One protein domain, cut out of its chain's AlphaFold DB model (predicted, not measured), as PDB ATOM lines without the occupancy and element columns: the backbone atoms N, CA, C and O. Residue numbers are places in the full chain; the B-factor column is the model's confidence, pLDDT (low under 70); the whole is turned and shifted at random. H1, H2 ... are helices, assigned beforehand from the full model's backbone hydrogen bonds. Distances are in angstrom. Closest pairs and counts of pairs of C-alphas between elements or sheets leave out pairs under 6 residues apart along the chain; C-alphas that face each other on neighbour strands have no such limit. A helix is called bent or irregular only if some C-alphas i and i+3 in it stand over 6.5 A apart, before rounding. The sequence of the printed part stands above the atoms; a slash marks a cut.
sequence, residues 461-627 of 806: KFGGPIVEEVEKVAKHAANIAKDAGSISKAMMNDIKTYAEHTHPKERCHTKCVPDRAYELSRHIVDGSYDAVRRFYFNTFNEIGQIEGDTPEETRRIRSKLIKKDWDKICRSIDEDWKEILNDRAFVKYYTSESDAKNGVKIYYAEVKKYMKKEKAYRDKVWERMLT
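Overview. This is residues 461 to 627 of the 806 residues of the protein "Ricin B-type lectin domain-containing protein" of Marinilabilia rubra (UniProt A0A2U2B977). H1, H3, H4b and H6 form a rod-like up-and-down bundle, each running against the one before, with H4a across one end. The 167 printed residues include six named helices, H1 to H6, and no named strand: all helix. The whole is loose, radius of gyration of the C-alphas 20.0 A, spanning 65 by 28 by 20 A.

Arrangement. H3, residues 505 to 543, is irregular: C-alphas 510 and 513 are 7.1 A apart. It touches H1, residues 464 to 492, closest C-alphas 477 and 531, 4.7 A, and H6, residues 593 to 626. H4, residues 551 to 581, assigned as one helix by its hydrogen bonds, is bent, C-alphas 561 and 564 being 7.8 A apart. H2, residues 495 to 498, touches H5, residues 585 to 589. H5 has 0 of 1 O i to N i+4 and 2 of 2 O i to N i+3 pairs within hydrogen-bond range.

Along the chain. H3 spans 53.6 A; H1 begins at C-alpha 464 (106.849, -2.763, 7.877), and H6 ends at C-alpha 626 (89.134, 5.250, 8.741).

Size, cuts and confidence. The printed part has no cut; 35 residues are under pLDDT 70.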
ATOM      1  N   LYS A 461     105.938  -0.772   0.378       64.94
ATOM      2  CA  LYS A 461     107.101  -1.659   0.369       64.94
ATOM      3  C   LYS A 461     107.928  -1.595   1.656       64.94
ATOM      4  O   LYS A 461     108.521  -2.604   2.030       64.94
ATOM      5  N   PHE A 462     107.932  -0.452   2.346       59.84
ATOM      6  CA  PHE A 462     108.839  -0.149   3.463       59.84
ATOM      7  C   PHE A 462     108.135   0.195   4.793       59.84
ATOM      8  O   PHE A 462     108.791   0.295   5.824       59.84
ATOM      9  N   GLY A 463     106.797   0.285   4.841       58.12
ATOM     10  CA  GLY A 463     106.015   0.573   6.060       58.12
ATOM     11  C   GLY A 463     105.967  -0.539   7.128       58.12
ATOM     12  O   GLY A 463     105.155  -0.470   8.054       58.12
ATOM     13  N   GLY A 464     106.811  -1.571   7.014       59.53
ATOM     14  CA  GLY A 464     106.849  -2.763   7.877       59.53
ATOM     15  C   GLY A 464     106.847  -2.501   9.394       59.53
ATOM     16  O   GLY A 464     106.074  -3.157  10.096       59.53
ATOM     17  N   PRO A 465     107.603  -1.517   9.925       54.69
ATOM     18  CA  PRO A 465     107.622  -1.233  11.364       54.69
ATOM     19  C   PRO A 465     106.259  -0.825  11.954       54.69
ATOM     20  O   PRO A 465     105.959  -1.158  13.100       54.69
ATOM     21  N   ILE A 466     105.398  -0.156  11.175       52.47
ATOM     22  CA  ILE A 466     104.042   0.234  11.610       52.47
ATOM     23  C   ILE A 466     103.148  -1.010  11.732       52.47
ATOM     24  O   ILE A 466     102.364  -1.140  12.673       52.47
ATOM     25  N   VAL A 467     103.288  -1.958  10.801       57.59
ATOM     26  CA  VAL A 467     102.505  -3.201  10.775       57.59
ATOM     27  C   VAL A 467     102.843  -4.095  11.972       57.59
ATOM     28  O   VAL A 467     101.937  -4.642  12.602       57.59
ATOM     29  N   GLU A 468     104.121  -4.206  12.345       61.12
ATOM     30  CA  GLU A 468     104.546  -5.051  13.471       61.12
ATOM     31  C   GLU A 468     103.954  -4.611  14.821       61.12
ATOM     32  O   GLU A 468     103.561  -5.453  15.639       61.12
ATOM     33  N   GLU A 469     103.857  -3.305  15.071       59.53
ATOM     34  CA  GLU A 469     103.309  -2.789  16.329       59.53
ATOM     35  C   GLU A 469     101.777  -2.930  16.380       59.53
ATOM     36  O   GLU A 469     101.215  -3.350  17.402       59.53
ATOM     37  N   VAL A 470     101.093  -2.714  15.248       63.09
ATOM     38  CA  VAL A 470      99.648  -2.966  15.114       63.09
ATOM     39  C   VAL A 470      99.317  -4.449  15.325       63.09
ATOM     40  O   VAL A 470      98.356  -4.767  16.039       63.09
ATOM     41  N   GLU A 471     100.134  -5.377  14.817       67.38
ATOM     42  CA  GLU A 471      99.914  -6.813  15.018       67.38
ATOM     43  C   GLU A 471      99.991  -7.216  16.506       67.38
ATOM     44  O   GLU A 471      99.205  -8.056  16.977       67.38
ATOM     45  N   LYS A 472     100.900  -6.617  17.296       70.38
ATOM     46  CA  LYS A 472     100.977  -6.855  18.754       70.38
ATOM     47  C   LYS A 472      99.712  -6.369  19.462       70.38
ATOM     48  O   LYS A 472      99.172  -7.070  20.328       70.38
ATOM     49  N   VAL A 473      99.216  -5.193  19.082       68.00
ATOM     50  CA  VAL A 473      97.977  -4.609  19.613       68.00
ATOM     51  C   VAL A 473      96.765  -5.491  19.290       68.00
ATOM     52  O   VAL A 473      95.966  -5.798  20.186       68.00
ATOM     53  N   ALA A 474      96.662  -5.956  18.044       69.12
ATOM     54  CA  ALA A 474      95.584  -6.811  17.558       69.12
ATOM     55  C   ALA A 474      95.466  -8.121  18.348       69.12
ATOM     56  O   ALA A 474      94.371  -8.499  18.779       69.12
ATOM     57  N   LYS A 475      96.600  -8.784  18.617       74.81
ATOM     58  CA  LYS A 475      96.651 -10.028  19.407       74.81
ATOM     59  C   LYS A 475      96.019  -9.850  20.788       74.81
ATOM     60  O   LYS A 475      95.279 -10.717  21.255       74.81
ATOM     61  N   HIS A 476      96.271  -8.720  21.450       69.69
ATOM     62  CA  HIS A 476      95.712  -8.479  22.776       69.69
ATOM     63  C   HIS A 476      94.207  -8.180  22.742       69.69
ATOM     64  O   HIS A 476      93.478  -8.647  23.618       69.69
ATOM     65  N   ALA A 477      93.731  -7.421  21.750       71.44
ATOM     66  CA  ALA A 477      92.303  -7.165  21.568       71.44
ATOM     67  C   ALA A 477      91.527  -8.466  21.287       71.44
ATOM     68  O   ALA A 477      90.506  -8.720  21.926       71.44
ATOM     69  N   ALA A 478      92.063  -9.342  20.432       72.69
ATOM     70  CA  ALA A 478      91.464 -10.645  20.139       72.69
ATOM     71  C   ALA A 478      91.326 -11.533  21.391       72.69
ATOM     72  O   ALA A 478      90.303 -12.189  21.581       72.69
ATOM     73  N   ASN A 479      92.310 -11.515  22.298       75.06
ATOM     74  CA  ASN A 479      92.230 -12.270  23.555       75.06
ATOM     75  C   ASN A 479      91.088 -11.797  24.473       75.06
ATOM     76  O   ASN A 479      90.499 -12.615  25.177       75.06
ATOM     77  N   ILE A 480      90.744 -10.504  24.456       70.12
ATOM     78  CA  ILE A 480      89.612  -9.966  25.234       70.12
ATOM     79  C   ILE A 480      88.284 -10.508  24.700       70.12
ATOM     80  O   ILE A 480      87.429 -10.896  25.500       70.12
ATOM     81  N   ALA A 481      88.123 -10.569  23.375       71.88
ATOM     82  CA  ALA A 481      86.936 -11.146  22.750       71.88
ATOM     83  C   ALA A 481      86.791 -12.634  23.120       71.88
ATOM     84  O   ALA A 481      85.768 -13.032  23.675       71.88
ATOM     85  N   LYS A 482      87.868 -13.419  22.960       76.62
ATOM     86  CA  LYS A 482      87.902 -14.849  23.324       76.62
ATOM     87  C   LYS A 482      87.571 -15.116  24.792       76.62
ATOM     88  O   LYS A 482      86.861 -16.074  25.113       76.62
ATOM     89  N   ASP A 483      88.075 -14.285  25.707       73.12
ATOM     90  CA  ASP A 483      87.771 -14.393  27.138       73.12
ATOM     91  C   ASP A 483      86.268 -14.202  27.411       73.12
ATOM     92  O   ASP A 483      85.715 -14.867  28.293       73.12
ATOM     93  N   ALA A 484      85.598 -13.325  26.659       69.94
ATOM     94  CA  ALA A 484      84.165 -13.087  26.777       69.94
ATOM     95  C   ALA A 484      83.326 -14.241  26.208       69.94
ATOM     96  O   ALA A 484      82.431 -14.723  26.908       69.94
ATOM     97  N   GLY A 485      83.667 -14.754  25.021       74.88
ATOM     98  CA  GLY A 485      83.058 -15.965  24.464       74.88
ATOM     99  C   GLY A 485      83.175 -17.158  25.410       74.88
ATOM    100  O   GLY A 485      82.194 -17.839  25.706       74.88
ATOM    101  N   SER A 486      84.348 -17.338  26.022       77.88
ATOM    102  CA  SER A 486      84.594 -18.383  27.027       77.88
ATOM    103  C   SER A 486      83.711 -18.264  28.282       77.88
ATOM    104  O   SER A 486      83.517 -19.249  29.001       77.88
ATOM    105  N   ILE A 487      83.196 -17.069  28.606       73.44
ATOM    106  CA  ILE A 487      82.209 -16.883  29.683       73.44
ATOM    107  C   ILE A 487      80.844 -17.399  29.239       73.44
ATOM    108  O   ILE A 487      80.260 -18.203  29.965       73.44
ATOM    109  N   SER A 488      80.375 -17.007  28.054       77.31
ATOM    110  CA  SER A 488      79.092 -17.471  27.520       77.31
ATOM    111  C   SER A 488      79.063 -18.986  27.315       77.31
ATOM    112  O   SER A 488      78.124 -19.631  27.770       77.31
ATOM    113  N   LYS A 489      80.126 -19.583  26.754       79.38
ATOM    114  CA  LYS A 489      80.246 -21.045  26.563       79.38
ATOM    115  C   LYS A 489      80.135 -21.814  27.876       79.38
ATOM    116  O   LYS A 489      79.415 -22.800  27.990       79.38
ATOM    117  N   ALA A 490      80.811 -21.335  28.915       75.38
ATOM    118  CA  ALA A 490      80.723 -21.960  30.228       75.38
ATOM    119  C   ALA A 490      79.330 -21.821  30.863       75.38
ATOM    120  O   ALA A 490      78.919 -22.710  31.600       75.38
ATOM    121  N   MET A 491      78.605 -20.731  30.581       73.38
ATOM    122  CA  MET A 491      77.210 -20.574  31.006       73.38
ATOM    123  C   MET A 491      76.264 -21.491  30.225       73.38
ATOM    124  O   MET A 491      75.313 -22.003  30.807       73.38
ATOM    125  N   MET A 492      76.534 -21.738  28.938       76.25
ATOM    126  CA  MET A 492      75.801 -22.739  28.161       76.25
ATOM    127  C   MET A 492      75.960 -24.127  28.784       76.25
ATOM    128  O   MET A 492      74.968 -24.823  28.964       76.25
ATOM    129  N   ASN A 493      77.173 -24.485  29.212       72.19
ATOM    130  CA  ASN A 493      77.483 -25.800  29.778       72.19
ATOM    131  C   ASN A 493      77.119 -25.973  31.269       72.19
ATOM    132  O   ASN A 493      77.286 -27.068  31.806       72.19
ATOM    133  N   ASP A 494      76.635 -24.938  31.969       67.19
ATOM    134  CA  ASP A 494      76.280 -25.048  33.393       67.19
ATOM    135  C   ASP A 494      74.935 -25.777  33.589       67.19
ATOM    136  O   ASP A 494      73.854 -25.177  33.543       67.19
ATOM    137  N   ILE A 495      75.033 -27.088  33.846       48.41
ATOM    138  CA  ILE A 495      73.943 -28.067  34.026       48.41
ATOM    139  C   ILE A 495      72.915 -27.646  35.103       48.41
ATOM    140  O   ILE A 495      71.760 -28.064  35.056       48.41
ATOM    141  N   LYS A 496      73.247 -26.737  36.032       51.25
ATOM    142  CA  LYS A 496      72.294 -26.270  37.063       51.25
ATOM    143  C   LYS A 496      71.246 -25.264  36.574       51.25
ATOM    144  O   LYS A 496      70.294 -24.998  37.301       51.25
ATOM    145  N   THR A 497      71.381 -24.714  35.366       50.28
ATOM    146  CA  THR A 497      70.345 -23.851  34.748       50.28
ATOM    147  C   THR A 497      69.238 -24.625  34.020       50.28
ATOM    148  O   THR A 497      68.331 -24.012  33.457       50.28
ATOM    149  N   TYR A 498      69.308 -25.957  34.055       53.00
ATOM    150  CA  TYR A 498      68.402 -26.892  33.383       53.00
ATOM    151  C   TYR A 498      67.397 -27.550  34.341       53.00
ATOM    152  O   TYR A 498      66.730 -28.511  33.970       53.00
ATOM    153  N   ALA A 499      67.350 -27.085  35.590       48.31
ATOM    154  CA  ALA A 499      66.528 -27.675  36.634       48.31
ATOM    155  C   ALA A 499      65.070 -27.212  36.493       48.31
ATOM    156  O   ALA A 499      64.809 -26.014  36.572       48.31
ATOM    157  N   GLU A 500      64.188 -28.187  36.263       52.66
ATOM    158  CA  GLU A 500      62.724 -28.195  36.424       52.66
ATOM    159  C   GLU A 500      62.026 -26.824  36.445       52.66
ATOM    160  O   GLU A 500      62.062 -26.070  37.419       52.66
ATOM    161  N   HIS A 501      61.318 -26.515  35.360       59.41
ATOM    162  CA  HIS A 501      60.571 -25.270  35.209       59.41
ATOM    163  C   HIS A 501      59.119 -25.478  35.658       59.41
ATOM    164  O   HIS A 501      58.286 -25.959  34.900       59.41
ATOM    165  N   THR A 502      58.798 -25.108  36.897       64.12
ATOM    166  CA  THR A 502      57.438 -25.181  37.460       64.12
ATOM    167  C   THR A 502      56.659 -23.883  37.209       64.12
ATOM    168  O   THR A 502      56.467 -23.064  38.108       64.12
ATOM    169  N   HIS A 503      56.250 -23.635  35.960       74.81
ATOM    170  CA  HIS A 503      55.352 -22.525  35.597       74.81
ATOM    171  C   HIS A 503      54.708 -22.708  34.204       74.81
ATOM    172  O   HIS A 503      55.198 -23.522  33.423       74.81
ATOM    173  N   PRO A 504      53.670 -21.921  33.838       78.81
ATOM    174  CA  PRO A 504      53.043 -21.984  32.512       78.81
ATOM    175  C   PRO A 504      54.011 -21.697  31.355       78.81
ATOM    176  O   PRO A 504      54.983 -20.943  31.511       78.81
ATOM    177  N   LYS A 505      53.717 -22.257  30.176       75.88
ATOM    178  CA  LYS A 505      54.553 -22.162  28.963       75.88
ATOM    179  C   LYS A 505      54.715 -20.730  28.446       75.88
ATOM    180  O   LYS A 505      55.773 -20.366  27.937       75.88
ATOM    181  N   GLU A 506      53.722 -19.873  28.655       84.19
ATOM    182  CA  GLU A 506      53.747 -18.459  28.274       84.19
ATOM    183  C   GLU A 506      54.906 -17.736  28.961       84.19
ATOM    184  O   GLU A 506      55.566 -16.884  28.364       84.19
ATOM    185  N   ARG A 507      55.232 -18.125  30.198       84.75
ATOM    186  CA  ARG A 507      56.381 -17.588  30.932       84.75
ATOM    187  C   ARG A 507      57.716 -18.108  30.384       84.75
ATOM    188  O   ARG A 507      58.711 -17.385  30.466       84.75
ATOM    189  N   CYS A 508      57.759 -19.293  29.765       84.56
ATOM    190  CA  CYS A 508      58.936 -19.742  29.011       84.56
ATOM    191  C   CYS A 508      59.183 -18.839  27.792       84.56
ATOM    192  O   CYS A 508      60.307 -18.363  27.612       84.56
ATOM    193  N   HIS A 509      58.132 -18.548  27.017       86.62
ATOM    194  CA  HIS A 509      58.195 -17.708  25.815       86.62
ATOM    195  C   HIS A 509      58.520 -16.239  26.114       86.62
ATOM    196  O   HIS A 509      59.324 -15.630  25.416       86.62
ATOM    197  N   THR A 510      57.909 -15.668  27.151       87.38
ATOM    198  CA  THR A 510      58.001 -14.224  27.441       87.38
ATOM    199  C   THR A 510      59.161 -13.850  28.356       87.38
ATOM    200  O   THR A 510      59.563 -12.688  28.376       87.38
ATOM    201  N   LYS A 511      59.710 -14.807  29.116       86.69
ATOM    202  CA  LYS A 511      60.732 -14.523  30.129       86.69
ATOM    203  C   LYS A 511      61.923 -15.464  30.070       86.69
ATOM    204  O   LYS A 511      63.024 -15.003  29.816       86.69
ATOM    205  N   CYS A 512      61.740 -16.769  30.266       86.50
ATOM    206  CA  CYS A 512      62.883 -17.672  30.471       86.50
ATOM    207  C   CYS A 512      63.783 -17.804  29.233       86.50
ATOM    208  O   CYS A 512      65.008 -17.740  29.355       86.50
ATOM    209  N   VAL A 513      63.193 -17.962  28.042       88.44
ATOM    210  CA  VAL A 513      63.949 -18.027  26.783       88.44
ATOM    211  C   VAL A 513      64.595 -16.675  26.438       88.44
ATOM    212  O   VAL A 513      65.810 -16.663  26.212       88.44
ATOM    213  N   PRO A 514      63.867 -15.538  26.460       90.75
ATOM    214  CA  PRO A 514      64.476 -14.216  26.300       90.75
ATOM    215  C   PRO A 514      65.591 -13.913  27.313       90.75
ATOM    216  O   PRO A 514      66.645 -13.409  26.928       90.75
ATOM    217  N   ASP A 515      65.408 -14.270  28.589       86.69
ATOM    218  CA  ASP A 515      66.407 -14.075  29.645       86.69
ATOM    219  C   ASP A 515      67.673 -14.884  29.351       86.69
ATOM    220  O   ASP A 515      68.780 -14.370  29.510       86.69
ATOM    221  N   ARG A 516      67.543 -16.131  28.876       86.56
ATOM    222  CA  ARG A 516      68.704 -16.933  28.467       86.56
ATOM    223  C   ARG A 516      69.430 -16.300  27.281       86.56
ATOM    224  O   ARG A 516      70.650 -16.151  27.342       86.56
ATOM    225  N   ALA A 517      68.692 -15.898  26.243       90.25
ATOM    226  CA  ALA A 517      69.257 -15.215  25.082       90.25
ATOM    227  C   ALA A 517      70.020 -13.954  25.509       90.25
ATOM    228  O   ALA A 517      71.171 -13.767  25.116       90.25
ATOM    229  N   TYR A 518      69.433 -13.133  26.381       88.94
ATOM    230  CA  TYR A 518      70.064 -11.933  26.926       88.94
ATOM    231  C   TYR A 518      71.314 -12.241  27.764       88.94
ATOM    232  O   TYR A 518      72.358 -11.614  27.568       88.94
ATOM    233  N   GLU A 519      71.239 -13.197  28.694       83.19
ATOM    234  CA  GLU A 519      72.347 -13.543  29.591       83.19
ATOM    235  C   GLU A 519      73.570 -14.050  28.822       83.19
ATOM    236  O   GLU A 519      74.687 -13.678  29.178       83.19
ATOM    237  N   LEU A 520      73.371 -14.840  27.764       86.06
ATOM    238  CA  LEU A 520      74.452 -15.323  26.902       86.06
ATOM    239  C   LEU A 520      74.977 -14.206  25.981       86.06
ATOM    240  O   LEU A 520      76.187 -13.969  25.919       86.06
ATOM    241  N   SER A 521      74.072 -13.472  25.328       90.62
ATOM    242  CA  SER A 521      74.406 -12.422  24.355       90.62
ATOM    243  C   SER A 521      75.179 -11.260  24.977       90.62
ATOM    244  O   SER A 521      76.160 -10.785  24.412       90.62
ATOM    245  N   ARG A 522      74.785 -10.797  26.170       84.94
ATOM    246  CA  ARG A 522      75.388  -9.606  26.798       84.94
ATOM    247  C   ARG A 522      76.891  -9.749  27.062       84.94
ATOM    248  O   ARG A 522      77.593  -8.746  27.097       84.94
ATOM    249  N   HIS A 523      77.377 -10.968  27.313       82.19
ATOM    250  CA  HIS A 523      78.791 -11.198  27.596       82.19
ATOM    251  C   HIS A 523      79.617 -11.044  26.320       82.19
ATOM    252  O   HIS A 523      80.659 -10.392  26.381       82.19
ATOM    253  N   ILE A 524      79.104 -11.525  25.179       86.12
ATOM    254  CA  ILE A 524      79.694 -11.239  23.868       86.12
ATOM    255  C   ILE A 524      79.634  -9.745  23.573       86.12
ATOM    256  O   ILE A 524      80.659  -9.180  23.221       86.12
ATOM    257  N   VAL A 525      78.489  -9.081  23.776       88.31
ATOM    258  CA  VAL A 525      78.357  -7.629  23.534       88.31
ATOM    259  C   VAL A 525      79.397  -6.839  24.338       88.31
ATOM    260  O   VAL A 525      80.189  -6.100  23.759       88.31
ATOM    261  N   ASP A 526      79.453  -7.031  25.662       81.62
ATOM    262  CA  ASP A 526      80.417  -6.343  26.534       81.62
ATOM    263  C   ASP A 526      81.874  -6.683  26.141       81.62
ATOM    264  O   ASP A 526      82.771  -5.844  26.227       81.62
ATOM    265  N   GLY A 527      82.135  -7.937  25.759       79.88
ATOM    266  CA  GLY A 527      83.443  -8.428  25.317       79.88
ATOM    267  C   GLY A 527      83.919  -7.810  24.013       79.88
ATOM    268  O   GLY A 527      85.023  -7.269  23.958       79.88
ATOM    269  N   SER A 528      83.063  -7.856  22.996       87.62
ATOM    270  CA  SER A 528      83.286  -7.251  21.688       87.62
ATOM    271  C   SER A 528      83.545  -5.756  21.830       87.62
ATOM    272  O   SER A 528      84.555  -5.264  21.335       87.62
ATOM    273  N   TYR A 529      82.696  -5.039  22.573       87.62
ATOM    274  CA  TYR A 529      82.834  -3.591  22.708       87.62
ATOM    275  C   TYR A 529      84.181  -3.208  23.320       87.62
ATOM    276  O   TYR A 529      84.850  -2.302  22.826       87.62
ATOM    277  N   ASP A 530      84.615  -3.915  24.362       81.00
ATOM    278  CA  ASP A 530      85.916  -3.664  24.980       81.00
ATOM    279  C   ASP A 530      87.088  -4.079  24.071       81.00
ATOM    280  O   ASP A 530      88.105  -3.382  24.040       81.00
ATOM    281  N   ALA A 531      86.964  -5.177  23.315       83.62
ATOM    282  CA  ALA A 531      87.979  -5.623  22.359       83.62
ATOM    283  C   ALA A 531      88.163  -4.609  21.220       83.62
ATOM    284  O   ALA A 531      89.277  -4.145  20.973       83.62
ATOM    285  N   VAL A 532      87.060  -4.213  20.585       88.25
ATOM    286  CA  VAL A 532      87.014  -3.258  19.476       88.25
ATOM    287  C   VAL A 532      87.476  -1.867  19.915       88.25
ATOM    288  O   VAL A 532      88.306  -1.263  19.238       88.25
ATOM    289  N   ARG A 533      87.040  -1.366  21.083       85.88
ATOM    290  CA  ARG A 533      87.542  -0.086  21.620       85.88
ATOM    291  C   ARG A 533      89.025  -0.131  21.914       85.88
ATOM    292  O   ARG A 533      89.737   0.827  21.645       85.88
ATOM    293  N   ARG A 534      89.508  -1.222  22.503       80.38
ATOM    294  CA  ARG A 534      90.931  -1.333  22.805       80.38
ATOM    295  C   ARG A 534      91.769  -1.343  21.535       80.38
ATOM    296  O   ARG A 534      92.810  -0.693  21.518       80.38
ATOM    297  N   PHE A 535      91.312  -2.059  20.509       84.81
ATOM    298  CA  PHE A 535      91.928  -2.002  19.192       84.81
ATOM    299  C   PHE A 535      91.931  -0.563  18.673       84.81
ATOM    300  O   PHE A 535      93.003  -0.041  18.405       84.81
ATOM    301  N   TYR A 536      90.779   0.120  18.682       85.75
ATOM    302  CA  TYR A 536      90.675   1.532  18.307       85.75
ATOM    303  C   TYR A 536      91.717   2.401  19.018       85.75
ATOM    304  O   TYR A 536      92.545   3.005  18.360       85.75
ATOM    305  N   PHE A 537      91.751   2.452  20.350       78.25
ATOM    306  CA  PHE A 537      92.640   3.390  21.048       78.25
ATOM    307  C   PHE A 537      94.124   3.138  20.838       78.25
ATOM    308  O   PHE A 537      94.904   4.086  20.813       78.25
ATOM    309  N   ASN A 538      94.514   1.872  20.766       75.75
ATOM    310  CA  ASN A 538      95.912   1.521  20.627       75.75
ATOM    311  C   ASN A 538      96.364   1.702  19.174       75.75
ATOM    312  O   ASN A 538      97.404   2.297  18.945       75.75
ATOM    313  N   THR A 539      95.556   1.259  18.212       76.00
ATOM    314  CA  THR A 539      95.868   1.350  16.783       76.00
ATOM    315  C   THR A 539      95.727   2.782  16.268       76.00
ATOM    316  O   THR A 539      96.584   3.263  15.540       76.00
ATOM    317  N   PHE A 540      94.689   3.515  16.679       76.06
ATOM    318  CA  PHE A 540      94.443   4.891  16.236       76.06
ATOM    319  C   PHE A 540      95.482   5.889  16.766       76.06
ATOM    320  O   PHE A 540      95.660   6.941  16.167       76.06
ATOM    321  N   ASN A 541      96.205   5.583  17.851       70.31
ATOM    322  CA  ASN A 541      97.376   6.390  18.217       70.31
ATOM    323  C   ASN A 541      98.484   6.295  17.155       70.31
ATOM    324  O   ASN A 541      99.135   7.301  16.902       70.31
ATOM    325  N   GLU A 542      98.651   5.127  16.527       67.69
ATOM    326  CA  GLU A 542      99.679   4.881  15.508       67.69
ATOM    327  C   GLU A 542      99.234   5.379  14.124       67.69
ATOM    328  O   GLU A 542      99.973   6.078  13.438       67.69
ATOM    329  N   ILE A 543      97.999   5.060  13.714       69.69
ATOM    330  CA  ILE A 543      97.520   5.333  12.346       69.69
ATOM    331  C   ILE A 543      96.601   6.552  12.227       69.69
ATOM    332  O   ILE A 543      96.314   6.999  11.121       69.69
ATOM    333  N   GLY A 544      96.080   7.079  13.338       67.69
ATOM    334  CA  GLY A 544      95.031   8.107  13.325       67.69
ATOM    335  C   GLY A 544      95.508   9.473  12.840       67.69
ATOM    336  O   GLY A 544      94.683  10.346  12.600       67.69
ATOM    337  N   GLN A 545      96.823   9.651  12.690       62.81
ATOM    338  CA  GLN A 545      97.433  10.820  12.056       62.81
ATOM    339  C   GLN A 545      97.662  10.630  10.552       62.81
ATOM    340  O   GLN A 545      98.049  11.585   9.897       62.81
ATOM    341  N   ILE A 546      97.475   9.428   9.993       62.84
ATOM    342  CA  ILE A 546      97.692   9.141   8.567       62.84
ATOM    343  C   ILE A 546      96.474   9.636   7.790       62.84
ATOM    344  O   ILE A 546      95.399   9.064   7.931       62.84
ATOM    345  N   GLU A 547      96.603  10.688   6.992       62.09
ATOM    346  CA  GLU A 547      95.510  11.258   6.195       62.09
ATOM    347  C   GLU A 547      95.964  11.377   4.744       62.09
ATOM    348  O   GLU A 547      97.086  11.809   4.494       62.09
ATOM    349  N   GLY A 548      95.109  10.936   3.822       57.72
ATOM    350  CA  GLY A 548      95.264  11.178   2.388       57.72
ATOM    351  C   GLY A 548      94.534  12.450   1.965       57.72
ATOM    352  O   GLY A 548      93.751  13.007   2.747       57.72
ATOM    353  N   ASP A 549      94.732  12.875   0.720       51.34
ATOM    354  CA  ASP A 549      94.230  14.156   0.189       51.34
ATOM    355  C   ASP A 549      92.707  14.194   0.057       51.34
ATOM    356  O   ASP A 549      92.088  15.260   0.127       51.34
ATOM    357  N   THR A 550      92.077  13.016   0.046       66.88
ATOM    358  CA  THR A 550      90.628  12.832   0.194       66.88
ATOM    359  C   THR A 550      90.269  11.940   1.398       66.88
ATOM    360  O   THR A 550      91.103  11.174   1.914       66.88
ATOM    361  N   PRO A 551      89.023  12.018   1.907       72.50
ATOM    362  CA  PRO A 551      88.503  11.051   2.876       72.50
ATOM    363  C   PRO A 551      88.594   9.594   2.387       72.50
ATOM    364  O   PRO A 551      88.901   8.696   3.174       72.50
ATOM    365  N   GLU A 552      88.381   9.356   1.094       74.50
ATOM    366  CA  GLU A 552      88.444   8.043   0.443       74.50
ATOM    367  C   GLU A 552      89.868   7.488   0.458       74.50
ATOM    368  O   GLU A 552      90.089   6.315   0.775       74.50
ATOM    369  N   GLU A 553      90.856   8.339   0.187       62.88
ATOM    370  CA  GLU A 553      92.262   7.954   0.215       62.88
ATOM    371  C   GLU A 553      92.741   7.665   1.643       62.88
ATOM    372  O   GLU A 553      93.375   6.636   1.893       62.88
ATOM    373  N   THR A 554      92.334   8.499   2.607       73.06
ATOM    374  CA  THR A 554      92.557   8.248   4.043       73.06
ATOM    375  C   THR A 554      92.024   6.871   4.443       73.06
ATOM    376  O   THR A 554      92.728   6.068   5.068       73.06
ATOM    377  N   ARG A 555      90.790   6.563   4.027       86.56
ATOM    378  CA  ARG A 555      90.138   5.276   4.269       86.56
ATOM    379  C   ARG A 555      90.921   4.124   3.645       86.56
ATOM    380  O   ARG A 555      91.135   3.116   4.320       86.56
ATOM    381  N   ARG A 556      91.356   4.261   2.388       78.38
ATOM    382  CA  ARG A 556      92.118   3.239   1.651       78.38
ATOM    383  C   ARG A 556      93.427   2.895   2.363       78.38
ATOM    384  O   ARG A 556      93.658   1.721   2.654       78.38
ATOM    385  N   ILE A 557      94.240   3.904   2.682       65.50
ATOM    386  CA  ILE A 557      95.561   3.729   3.304       65.50
ATOM    387  C   ILE A 557      95.413   3.072   4.677       65.50
ATOM    388  O   ILE A 557      96.004   2.022   4.937       65.50
ATOM    389  N   ARG A 558      94.564   3.637   5.545       79.00
ATOM    390  CA  ARG A 558      94.350   3.097   6.894       79.00
ATOM    391  C   ARG A 558      93.791   1.681   6.847       79.00
ATOM    392  O   ARG A 558      94.318   0.811   7.530       79.00
ATOM    393  N   SER A 559      92.779   1.427   6.014       83.69
ATOM    394  CA  SER A 559      92.188   0.094   5.851       83.69
ATOM    395  C   SER A 559      93.251  -0.933   5.463       83.69
ATOM    396  O   SER A 559      93.357  -1.969   6.117       83.69
ATOM    397  N   LYS A 560      94.109  -0.628   4.480       72.75
ATOM    398  CA  LYS A 560      95.181  -1.533   4.038       72.75
ATOM    399  C   LYS A 560      96.135  -1.922   5.176       72.75
ATOM    400  O   LYS A 560      96.532  -3.082   5.250       72.75
ATOM    401  N   LEU A 561      96.431  -0.997   6.092       70.31
ATOM    402  CA  LEU A 561      97.302  -1.249   7.246       70.31
ATOM    403  C   LEU A 561      96.664  -2.159   8.309       70.31
ATOM    404  O   LEU A 561      97.373  -2.940   8.936       70.31
ATOM    405  N   ILE A 562      95.345  -2.069   8.539       81.50
ATOM    406  CA  ILE A 562      94.720  -2.655   9.747       81.50
ATOM    407  C   ILE A 562      93.615  -3.684   9.484       81.50
ATOM    408  O   ILE A 562      93.186  -4.376  10.412       81.50
ATOM    409  N   LYS A 563      93.128  -3.808   8.242       85.75
ATOM    410  CA  LYS A 563      91.955  -4.628   7.890       85.75
ATOM    411  C   LYS A 563      92.137  -6.099   8.247       85.75
ATOM    412  O   LYS A 563      91.257  -6.686   8.871       85.75
ATOM    413  N   LYS A 564      93.303  -6.671   7.937       82.75
ATOM    414  CA  LYS A 564      93.652  -8.066   8.264       82.75
ATOM    415  C   LYS A 564      93.476  -8.359   9.756       82.75
ATOM    416  O   LYS A 564      92.967  -9.416  10.130       82.75
ATOM    417  N   ASP A 565      93.904  -7.436  10.608       82.12
ATOM    418  CA  ASP A 565      93.859  -7.591  12.059       82.12
ATOM    419  C   ASP A 565      92.476  -7.321  12.640       82.12
ATOM    420  O   ASP A 565      92.007  -8.071  13.501       82.12
ATOM    421  N   TRP A 566      91.778  -6.321  12.109       88.88
ATOM    422  CA  TRP A 566      90.375  -6.087  12.418       88.88
ATOM    423  C   TRP A 566      89.500  -7.302  12.093       88.88
ATOM    424  O   TRP A 566      88.694  -7.734  12.919       88.88
ATOM    425  N   ASP A 567      89.706  -7.917  10.929       89.06
ATOM    426  CA  ASP A 567      88.942  -9.084  10.491       89.06
ATOM    427  C   ASP A 567      89.234 -10.321  11.343       89.06
ATOM    428  O   ASP A 567      88.343 -11.143  11.554       89.06
ATOM    429  N   LYS A 568      90.449 -10.468  11.894       85.62
ATOM    430  CA  LYS A 568      90.739 -11.514  12.896       85.62
ATOM    431  C   LYS A 568      89.891 -11.327  14.159       85.62
ATOM    432  O   LYS A 568      89.362 -12.308  14.678       85.62
ATOM    433  N   ILE A 569      89.754 -10.090  14.649       86.50
ATOM    434  CA  ILE A 569      88.927  -9.777  15.827       86.50
ATOM    435  C   ILE A 569      87.450 -10.044  15.513       86.50
ATOM    436  O   ILE A 569      86.785 -10.736  16.283       86.50
ATOM    437  N   CYS A 570      86.959  -9.558  14.366       90.69
ATOM    438  CA  CYS A 570      85.579  -9.766  13.924       90.69
ATOM    439  C   CYS A 570      85.233 -11.252  13.821       90.69
ATOM    440  O   CYS A 570      84.234 -11.673  14.393       90.69
ATOM    441  N   ARG A 571      86.089 -12.055  13.172       89.88
ATOM    442  CA  ARG A 571      85.878 -13.504  13.040       89.88
ATOM    443  C   ARG A 571      85.760 -14.197  14.389       89.88
ATOM    444  O   ARG A 571      84.834 -14.973  14.575       89.88
ATOM    445  N   SER A 572      86.627 -13.863  15.347       87.00
ATOM    446  CA  SER A 572      86.540 -14.431  16.698       87.00
ATOM    447  C   SER A 572      85.209 -14.103  17.386       87.00
ATOM    448  O   SER A 572      84.672 -14.945  18.096       87.00
ATOM    449  N   ILE A 573      84.679 -12.890  17.197       89.69
ATOM    450  CA  ILE A 573      83.389 -12.472  17.768       89.69
ATOM    451  C   ILE A 573      82.226 -13.174  17.054       89.69
ATOM    452  O   ILE A 573      81.286 -13.635  17.700       89.69
ATOM    453  N   ASP A 574      82.285 -13.265  15.726       92.25
ATOM    454  CA  ASP A 574      81.252 -13.896  14.904       92.25
ATOM    455  C   ASP A 574      81.181 -15.419  15.156       92.25
ATOM    456  O   ASP A 574      80.087 -15.988  15.179       92.25
ATOM    457  N   GLU A 575      82.317 -16.072  15.426       90.19
ATOM    458  CA  GLU A 575      82.390 -17.463  15.898       90.19
ATOM    459  C   GLU A 575      81.665 -17.645  17.240       90.19
ATOM    460  O   GLU A 575      80.820 -18.534  17.368       90.19
ATOM    461  N   ASP A 576      81.916 -16.768  18.219       87.88
ATOM    462  CA  ASP A 576      81.232 -16.823  19.514       87.88
ATOM    463  C   ASP A 576      79.712 -16.587  19.364       87.88
ATOM    464  O   ASP A 576      78.905 -17.266  20.008       87.88
ATOM    465  N   TRP A 577      79.287 -15.674  18.480       93.50
ATOM    466  CA  TRP A 577      77.865 -15.474  18.165       93.50
ATOM    467  C   TRP A 577      77.227 -16.711  17.538       93.50
ATOM    468  O   TRP A 577      76.107 -17.069  17.912       93.50
ATOM    469  N   LYS A 578      77.922 -17.369  16.602       91.38
ATOM    470  CA  LYS A 578      77.446 -18.593  15.944       91.38
ATOM    471  C   LYS A 578      77.184 -19.699  16.963       91.38
ATOM    472  O   LYS A 578      76.182 -20.403  16.854       91.38
ATOM    473  N   GLU A 579      78.045 -19.832  17.966       88.81
ATOM    474  CA  GLU A 579      77.850 -20.804  19.042       88.81
ATOM    475  C   GLU A 579      76.619 -20.486  19.899       88.81
ATOM    476  O   GLU A 579      75.782 -21.364  20.107       88.81
ATOM    477  N   ILE A 580      76.442 -19.230  20.332       90.00
ATOM    478  CA  ILE A 580      75.268 -18.835  21.131       90.00
ATOM    479  C   ILE A 580      73.972 -18.994  20.338       90.00
ATOM    480  O   ILE A 580      72.971 -19.444  20.894       90.00
ATOM    481  N   LEU A 581      73.966 -18.658  19.048       91.00
ATOM    482  CA  LEU A 581      72.798 -18.799  18.172       91.00
ATOM    483  C   LEU A 581      72.337 -20.265  18.045       91.00
ATOM    484  O   LEU A 581      71.146 -20.550  17.872       91.00
ATOM    485  N   ASN A 582      73.282 -21.198  18.170       88.69
ATOM    486  CA  ASN A 582      73.059 -22.640  18.111       88.69
ATOM    487  C   ASN A 582      72.805 -23.286  19.476       88.69
ATOM    488  O   ASN A 582      72.618 -24.498  19.539       88.69
ATOM    489  N   ASP A 583      72.736 -22.510  20.557       88.38
ATOM    490  CA  ASP A 583      72.306 -23.034  21.847       88.38
ATOM    491  C   ASP A 583      70.905 -23.656  21.725       88.38
ATOM    492  O   ASP A 583      69.986 -23.074  21.143       88.38
ATOM    493  N   ARG A 584      70.751 -24.876  22.240       86.81
ATOM    494  CA  ARG A 584      69.469 -25.606  22.286       86.81
ATOM    495  C   ARG A 584      69.117 -26.076  23.690       86.81
ATOM    496  O   ARG A 584      68.135 -26.778  23.889       86.81
ATOM    497  N   ALA A 585      69.887 -25.652  24.682       82.62
ATOM    498  CA  ALA A 585      69.694 -25.997  26.078       82.62
ATOM    499  C   ALA A 585      68.282 -25.695  26.604       82.62
ATOM    500  O   ALA A 585      67.714 -26.490  27.350       82.62
ATOM    501  N   PHE A 586      67.709 -24.563  26.184       82.31
ATOM    502  CA  PHE A 586      66.370 -24.125  26.586       82.31
ATOM    503  C   PHE A 586      65.237 -24.978  26.008       82.31
ATOM    504  O   PHE A 586      64.101 -24.829  26.442       82.31
ATOM    505  N   VAL A 587      65.497 -25.863  25.037       84.12
ATOM    506  CA  VAL A 587      64.466 -26.773  24.507       84.12
ATOM    507  C   VAL A 587      63.897 -27.647  25.626       84.12
ATOM    508  O   VAL A 587      62.701 -27.907  25.648       84.12
ATOM    509  N   LYS A 588      64.722 -27.986  26.628       81.38
ATOM    510  CA  LYS A 588      64.307 -28.722  27.833       81.38
ATOM    511  C   LYS A 588      63.320 -27.957  28.729       81.38
ATOM    512  O   LYS A 588      62.817 -28.529  29.687       81.38
ATOM    513  N   TYR A 589      63.048 -26.679  28.450       81.81
ATOM    514  CA  TYR A 589      62.042 -25.890  29.177       81.81
ATOM    515  C   TYR A 589      60.615 -26.274  28.771       81.81
ATOM    516  O   TYR A 589      59.661 -25.860  29.427       81.81
ATOM    517  N   TYR A 590      60.472 -27.025  27.678       82.44
ATOM    518  CA  TYR A 590      59.202 -27.413  27.089       82.44
ATOM    519  C   TYR A 590      59.021 -28.925  27.174       82.44
ATOM    520  O   TYR A 590      59.967 -29.688  26.997       82.44
ATOM    521  N   THR A 591      57.782 -29.349  27.406       80.88
ATOM    522  CA  THR A 591      57.375 -30.759  27.366       80.88
ATOM    523  C   THR A 591      56.864 -31.180  25.984       80.88
ATOM    524  O   THR A 591      56.859 -32.368  25.684       80.88
ATOM    525  N   SER A 592      56.465 -30.226  25.127       85.31
ATOM    526  CA  SER A 592      55.967 -30.475  23.767       85.31
ATOM    527  C   SER A 592      56.977 -30.046  22.695       85.31
ATOM    528  O   SER A 592      57.655 -29.021  22.816       85.31
ATOM    529  N   GLU A 593      57.044 -30.804  21.597       86.12
ATOM    530  CA  GLU A 593      57.931 -30.497  20.466       86.12
ATOM    531  C   GLU A 593      57.524 -29.199  19.739       86.12
ATOM    532  O   GLU A 593      58.372 -28.429  19.282       86.12
ATOM    533  N   SER A 594      56.219 -28.924  19.649       86.12
ATOM    534  CA  SER A 594      55.692 -27.725  18.985       86.12
ATOM    535  C   SER A 594      56.043 -26.434  19.737       86.12
ATOM    536  O   SER A 594      56.517 -25.471  19.125       86.12
ATOM    537  N   ASP A 595      55.912 -26.431  21.068       86.00
ATOM    538  CA  ASP A 595      56.285 -25.289  21.903       86.00
ATOM    539  C   ASP A 595      57.809 -25.110  21.927       86.00
ATOM    540  O   ASP A 595      58.298 -23.985  21.836       86.00
ATOM    541  N   ALA A 596      58.581 -26.205  21.924       85.81
ATOM    542  CA  ALA A 596      60.032 -26.144  21.766       85.81
ATOM    543  C   ALA A 596      60.452 -25.457  20.455       85.81
ATOM    544  O   ALA A 596      61.334 -24.595  20.471       85.81
ATOM    545  N   LYS A 597      59.800 -25.776  19.324       91.12
ATOM    546  CA  LYS A 597      60.044 -25.103  18.032       91.12
ATOM    547  C   LYS A 597      59.743 -23.601  18.108       91.12
ATOM    548  O   LYS A 597      60.516 -22.800  17.575       91.12
ATOM    549  N   ASN A 598      58.675 -23.197  18.797       89.69
ATOM    550  CA  ASN A 598      58.363 -21.780  19.024       89.69
ATOM    551  C   ASN A 598      59.396 -21.099  19.930       89.69
ATOM    552  O   ASN A 598      59.889 -20.020  19.598       89.69
ATOM    553  N   GLY A 599      59.814 -21.763  21.007       88.75
ATOM    554  CA  GLY A 599      60.920 -21.326  21.853       88.75
ATOM    555  C   GLY A 599      62.212 -21.109  21.061       88.75
ATOM    556  O   GLY A 599      62.892 -20.107  21.273       88.75
ATOM    557  N   VAL A 600      62.527 -21.984  20.095       91.62
ATOM    558  CA  VAL A 600      63.701 -21.824  19.216       91.62
ATOM    559  C   VAL A 600      63.593 -20.564  18.362       91.62
ATOM    560  O   VAL A 600      64.566 -19.817  18.274       91.62
ATOM    561  N   LYS A 601      62.420 -20.286  17.779       93.69
ATOM    562  CA  LYS A 601      62.188 -19.056  17.000       93.69
ATOM    563  C   LYS A 601      62.377 -17.803  17.859       93.69
ATOM    564  O   LYS A 601      63.060 -16.876  17.428       93.69
ATOM    565  N   ILE A 602      61.829 -17.796  19.077       93.25
ATOM    566  CA  ILE A 602      61.948 -16.674  20.023       93.25
ATOM    567  C   ILE A 602      63.407 -16.461  20.432       93.25
ATOM    568  O   ILE A 602      63.915 -15.343  20.349       93.25
ATOM    569  N   TYR A 603      64.099 -17.533  20.829       93.44
ATOM    570  CA  TYR A 603      65.509 -17.476  21.205       93.44
ATOM    571  C   TYR A 603      66.364 -16.907  20.070       93.44
ATOM    572  O   TYR A 603      67.133 -15.968  20.266       93.44
ATOM    573  N   TYR A 604      66.190 -17.458  18.868       94.56
ATOM    574  CA  TYR A 604      66.919 -17.046  17.678       94.56
ATOM    575  C   TYR A 604      66.681 -15.568  17.344       94.56
ATOM    576  O   TYR A 604      67.636 -14.843  17.058       94.56
ATOM    577  N   ALA A 605      65.426 -15.112  17.413       94.81
ATOM    578  CA  ALA A 605      65.068 -13.718  17.184       94.81
ATOM    579  C   ALA A 605      65.738 -12.782  18.202       94.81
ATOM    580  O   ALA A 605      66.297 -11.756  17.804       94.81
ATOM    581  N   GLU A 606      65.758 -13.147  19.491       94.56
ATOM    582  CA  GLU A 606      66.409 -12.307  20.499       94.56
ATOM    583  C   GLU A 606      67.935 -12.290  20.375       94.56
ATOM    584  O   GLU A 606      68.543 -11.220  20.395       94.56
ATOM    585  N   VAL A 607      68.590 -13.435  20.156       94.56
ATOM    586  CA  VAL A 607      70.047 -13.449  19.926       94.56
ATOM    587  C   VAL A 607      70.411 -12.589  18.709       94.56
ATOM    588  O   VAL A 607      71.331 -11.771  18.789       94.56
ATOM    589  N   LYS A 608      69.652 -12.684  17.606       95.62
ATOM    590  CA  LYS A 608      69.868 -11.844  16.414       95.62
ATOM    591  C   LYS A 608      69.755 -10.350  16.697       95.62
ATOM    592  O   LYS A 608      70.505  -9.568  16.107       95.62
ATOM    593  N   LYS A 609      68.856  -9.931  17.589       95.62
ATOM    594  CA  LYS A 609      68.712  -8.523  17.980       95.62
ATOM    595  C   LYS A 609      69.981  -7.997  18.652       95.62
ATOM    596  O   LYS A 609      70.457  -6.917  18.287       95.62
ATOM    597  N   TYR A 610      70.578  -8.762  19.566       94.81
ATOM    598  CA  TYR A 610      71.852  -8.383  20.188       94.81
ATOM    599  C   TYR A 610      73.029  -8.454  19.213       94.81
ATOM    600  O   TYR A 610      73.847  -7.535  19.199       94.81
ATOM    601  N   MET A 611      73.076  -9.476  18.355       94.50
ATOM    602  CA  MET A 611      74.097  -9.612  17.311       94.50
ATOM    603  C   MET A 611      74.079  -8.416  16.346       94.50
ATOM    604  O   MET A 611      75.123  -7.833  16.067       94.50
ATOM    605  N   LYS A 612      72.894  -7.976  15.895       94.56
ATOM    606  CA  LYS A 612      72.744  -6.787  15.036       94.56
ATOM    607  C   LYS A 612      73.240  -5.519  15.734       94.56
ATOM    608  O   LYS A 612      73.950  -4.725  15.125       94.56
ATOM    609  N   LYS A 613      72.890  -5.335  17.011       93.62
ATOM    610  CA  LYS A 613      73.336  -4.184  17.813       93.62
ATOM    611  C   LYS A 613      74.852  -4.178  18.020       93.62
ATOM    612  O   LYS A 613      75.474  -3.117  18.019       93.62
ATOM    613  N   GLU A 614      75.447  -5.346  18.226       93.88
ATOM    614  CA  GLU A 614      76.889  -5.478  18.389       93.88
ATOM    615  C   GLU A 614      77.633  -5.201  17.079       93.88
ATOM    616  O   GLU A 614      78.524  -4.353  17.068       93.88
ATOM    617  N   LYS A 615      77.191  -5.808  15.970       94.25
ATOM    618  CA  LYS A 615      77.744  -5.564  14.632       94.25
ATOM    619  C   LYS A 615      77.674  -4.087  14.242       94.25
ATOM    620  O   LYS A 615      78.685  -3.527  13.843       94.25
ATOM    621  N   ALA A 616      76.534  -3.424  14.457       94.06
ATOM    622  CA  ALA A 616      76.383  -1.997  14.160       94.06
ATOM    623  C   ALA A 616      77.376  -1.115  14.941       94.06
ATOM    624  O   ALA A 616      77.885  -0.125  14.420       94.06
ATOM    625  N   TYR A 617      77.676  -1.470  16.192       91.06
ATOM    626  CA  TYR A 617      78.690  -0.767  16.976       91.06
ATOM    627  C   TYR A 617      80.102  -1.020  16.440       91.06
ATOM    628  O   TYR A 617      80.895  -0.088  16.333       91.06
ATOM    629  N   ARG A 618      80.411  -2.269  16.086       91.81
ATOM    630  CA  ARG A 618      81.693  -2.640  15.489       91.81
ATOM    631  C   ARG A 618      81.930  -1.885  14.183       91.81
ATOM    632  O   ARG A 618      82.969  -1.247  14.050       91.81
ATOM    633  N   ASP A 619      80.943  -1.875  13.292       92.50
ATOM    634  CA  ASP A 619      80.983  -1.134  12.030       92.50
ATOM    635  C   ASP A 619      81.180   0.369  12.296       92.50
ATOM    636  O   ASP A 619      82.064   0.991  11.719       92.50
ATOM    637  N   LYS A 620      80.476   0.947  13.277       91.50
ATOM    638  CA  LYS A 620      80.675   2.349  13.684       91.50
ATOM    639  C   LYS A 620      82.108   2.654  14.144       91.50
ATOM    640  O   LYS A 620      82.631   3.723  13.837       91.50
ATOM    641  N   VAL A 621      82.742   1.759  14.905       89.19
ATOM    642  CA  VAL A 621      84.136   1.948  15.346       89.19
ATOM    643  C   VAL A 621      85.114   1.771  14.182       89.19
ATOM    644  O   VAL A 621      86.074   2.532  14.099       89.19
ATOM    645  N   TRP A 622      84.857   0.826  13.271       91.19
ATOM    646  CA  TRP A 622      85.619   0.675  12.027       91.19
ATOM    647  C   TRP A 622      85.625   1.967  11.220       91.19
ATOM    648  O   TRP A 622      86.689   2.498  10.920       91.19
ATOM    649  N   GLU A 623      84.441   2.522  10.968       89.69
ATOM    650  CA  GLU A 623      84.283   3.774  10.234       89.69
ATOM    651  C   GLU A 623      85.070   4.914  10.885       89.69
ATOM    652  O   GLU A 623      85.847   5.589  10.215       89.69
ATOM    653  N   ARG A 624      84.986   5.061  12.212       87.12
ATOM    654  CA  ARG A 624      85.768   6.068  12.949       87.12
ATOM    655  C   ARG A 624      87.273   5.922  12.740       87.12
ATOM    656  O   ARG A 624      87.947   6.930  12.550       87.12
ATOM    657  N   MET A 625      87.807   4.695  12.732       84.94
ATOM    658  CA  MET A 625      89.242   4.479  12.497       84.94
ATOM    659  C   MET A 625      89.694   4.981  11.124       84.94
ATOM    660  O   MET A 625      90.834   5.419  10.978       84.94
ATOM    661  N   LEU A 626      88.811   4.929  10.127       88.00
ATOM    662  CA  LEU A 626      89.134   5.250   8.741       88.00
ATOM    663  C   LEU A 626      88.890   6.717   8.359       88.00
ATOM    664  O   LEU A 626      89.255   7.118   7.259       88.00
ATOM    665  N   THR A 627      88.291   7.517   9.243       83.12
ATOM    666  CA  THR A 627      87.919   8.918   8.962       83.12
ATOM    667  C   THR A 627      88.948   9.943   9.449       83.12
ATOM    668  O   THR A 627      89.721   9.673  10.367       83.12
TER     669      THR A 627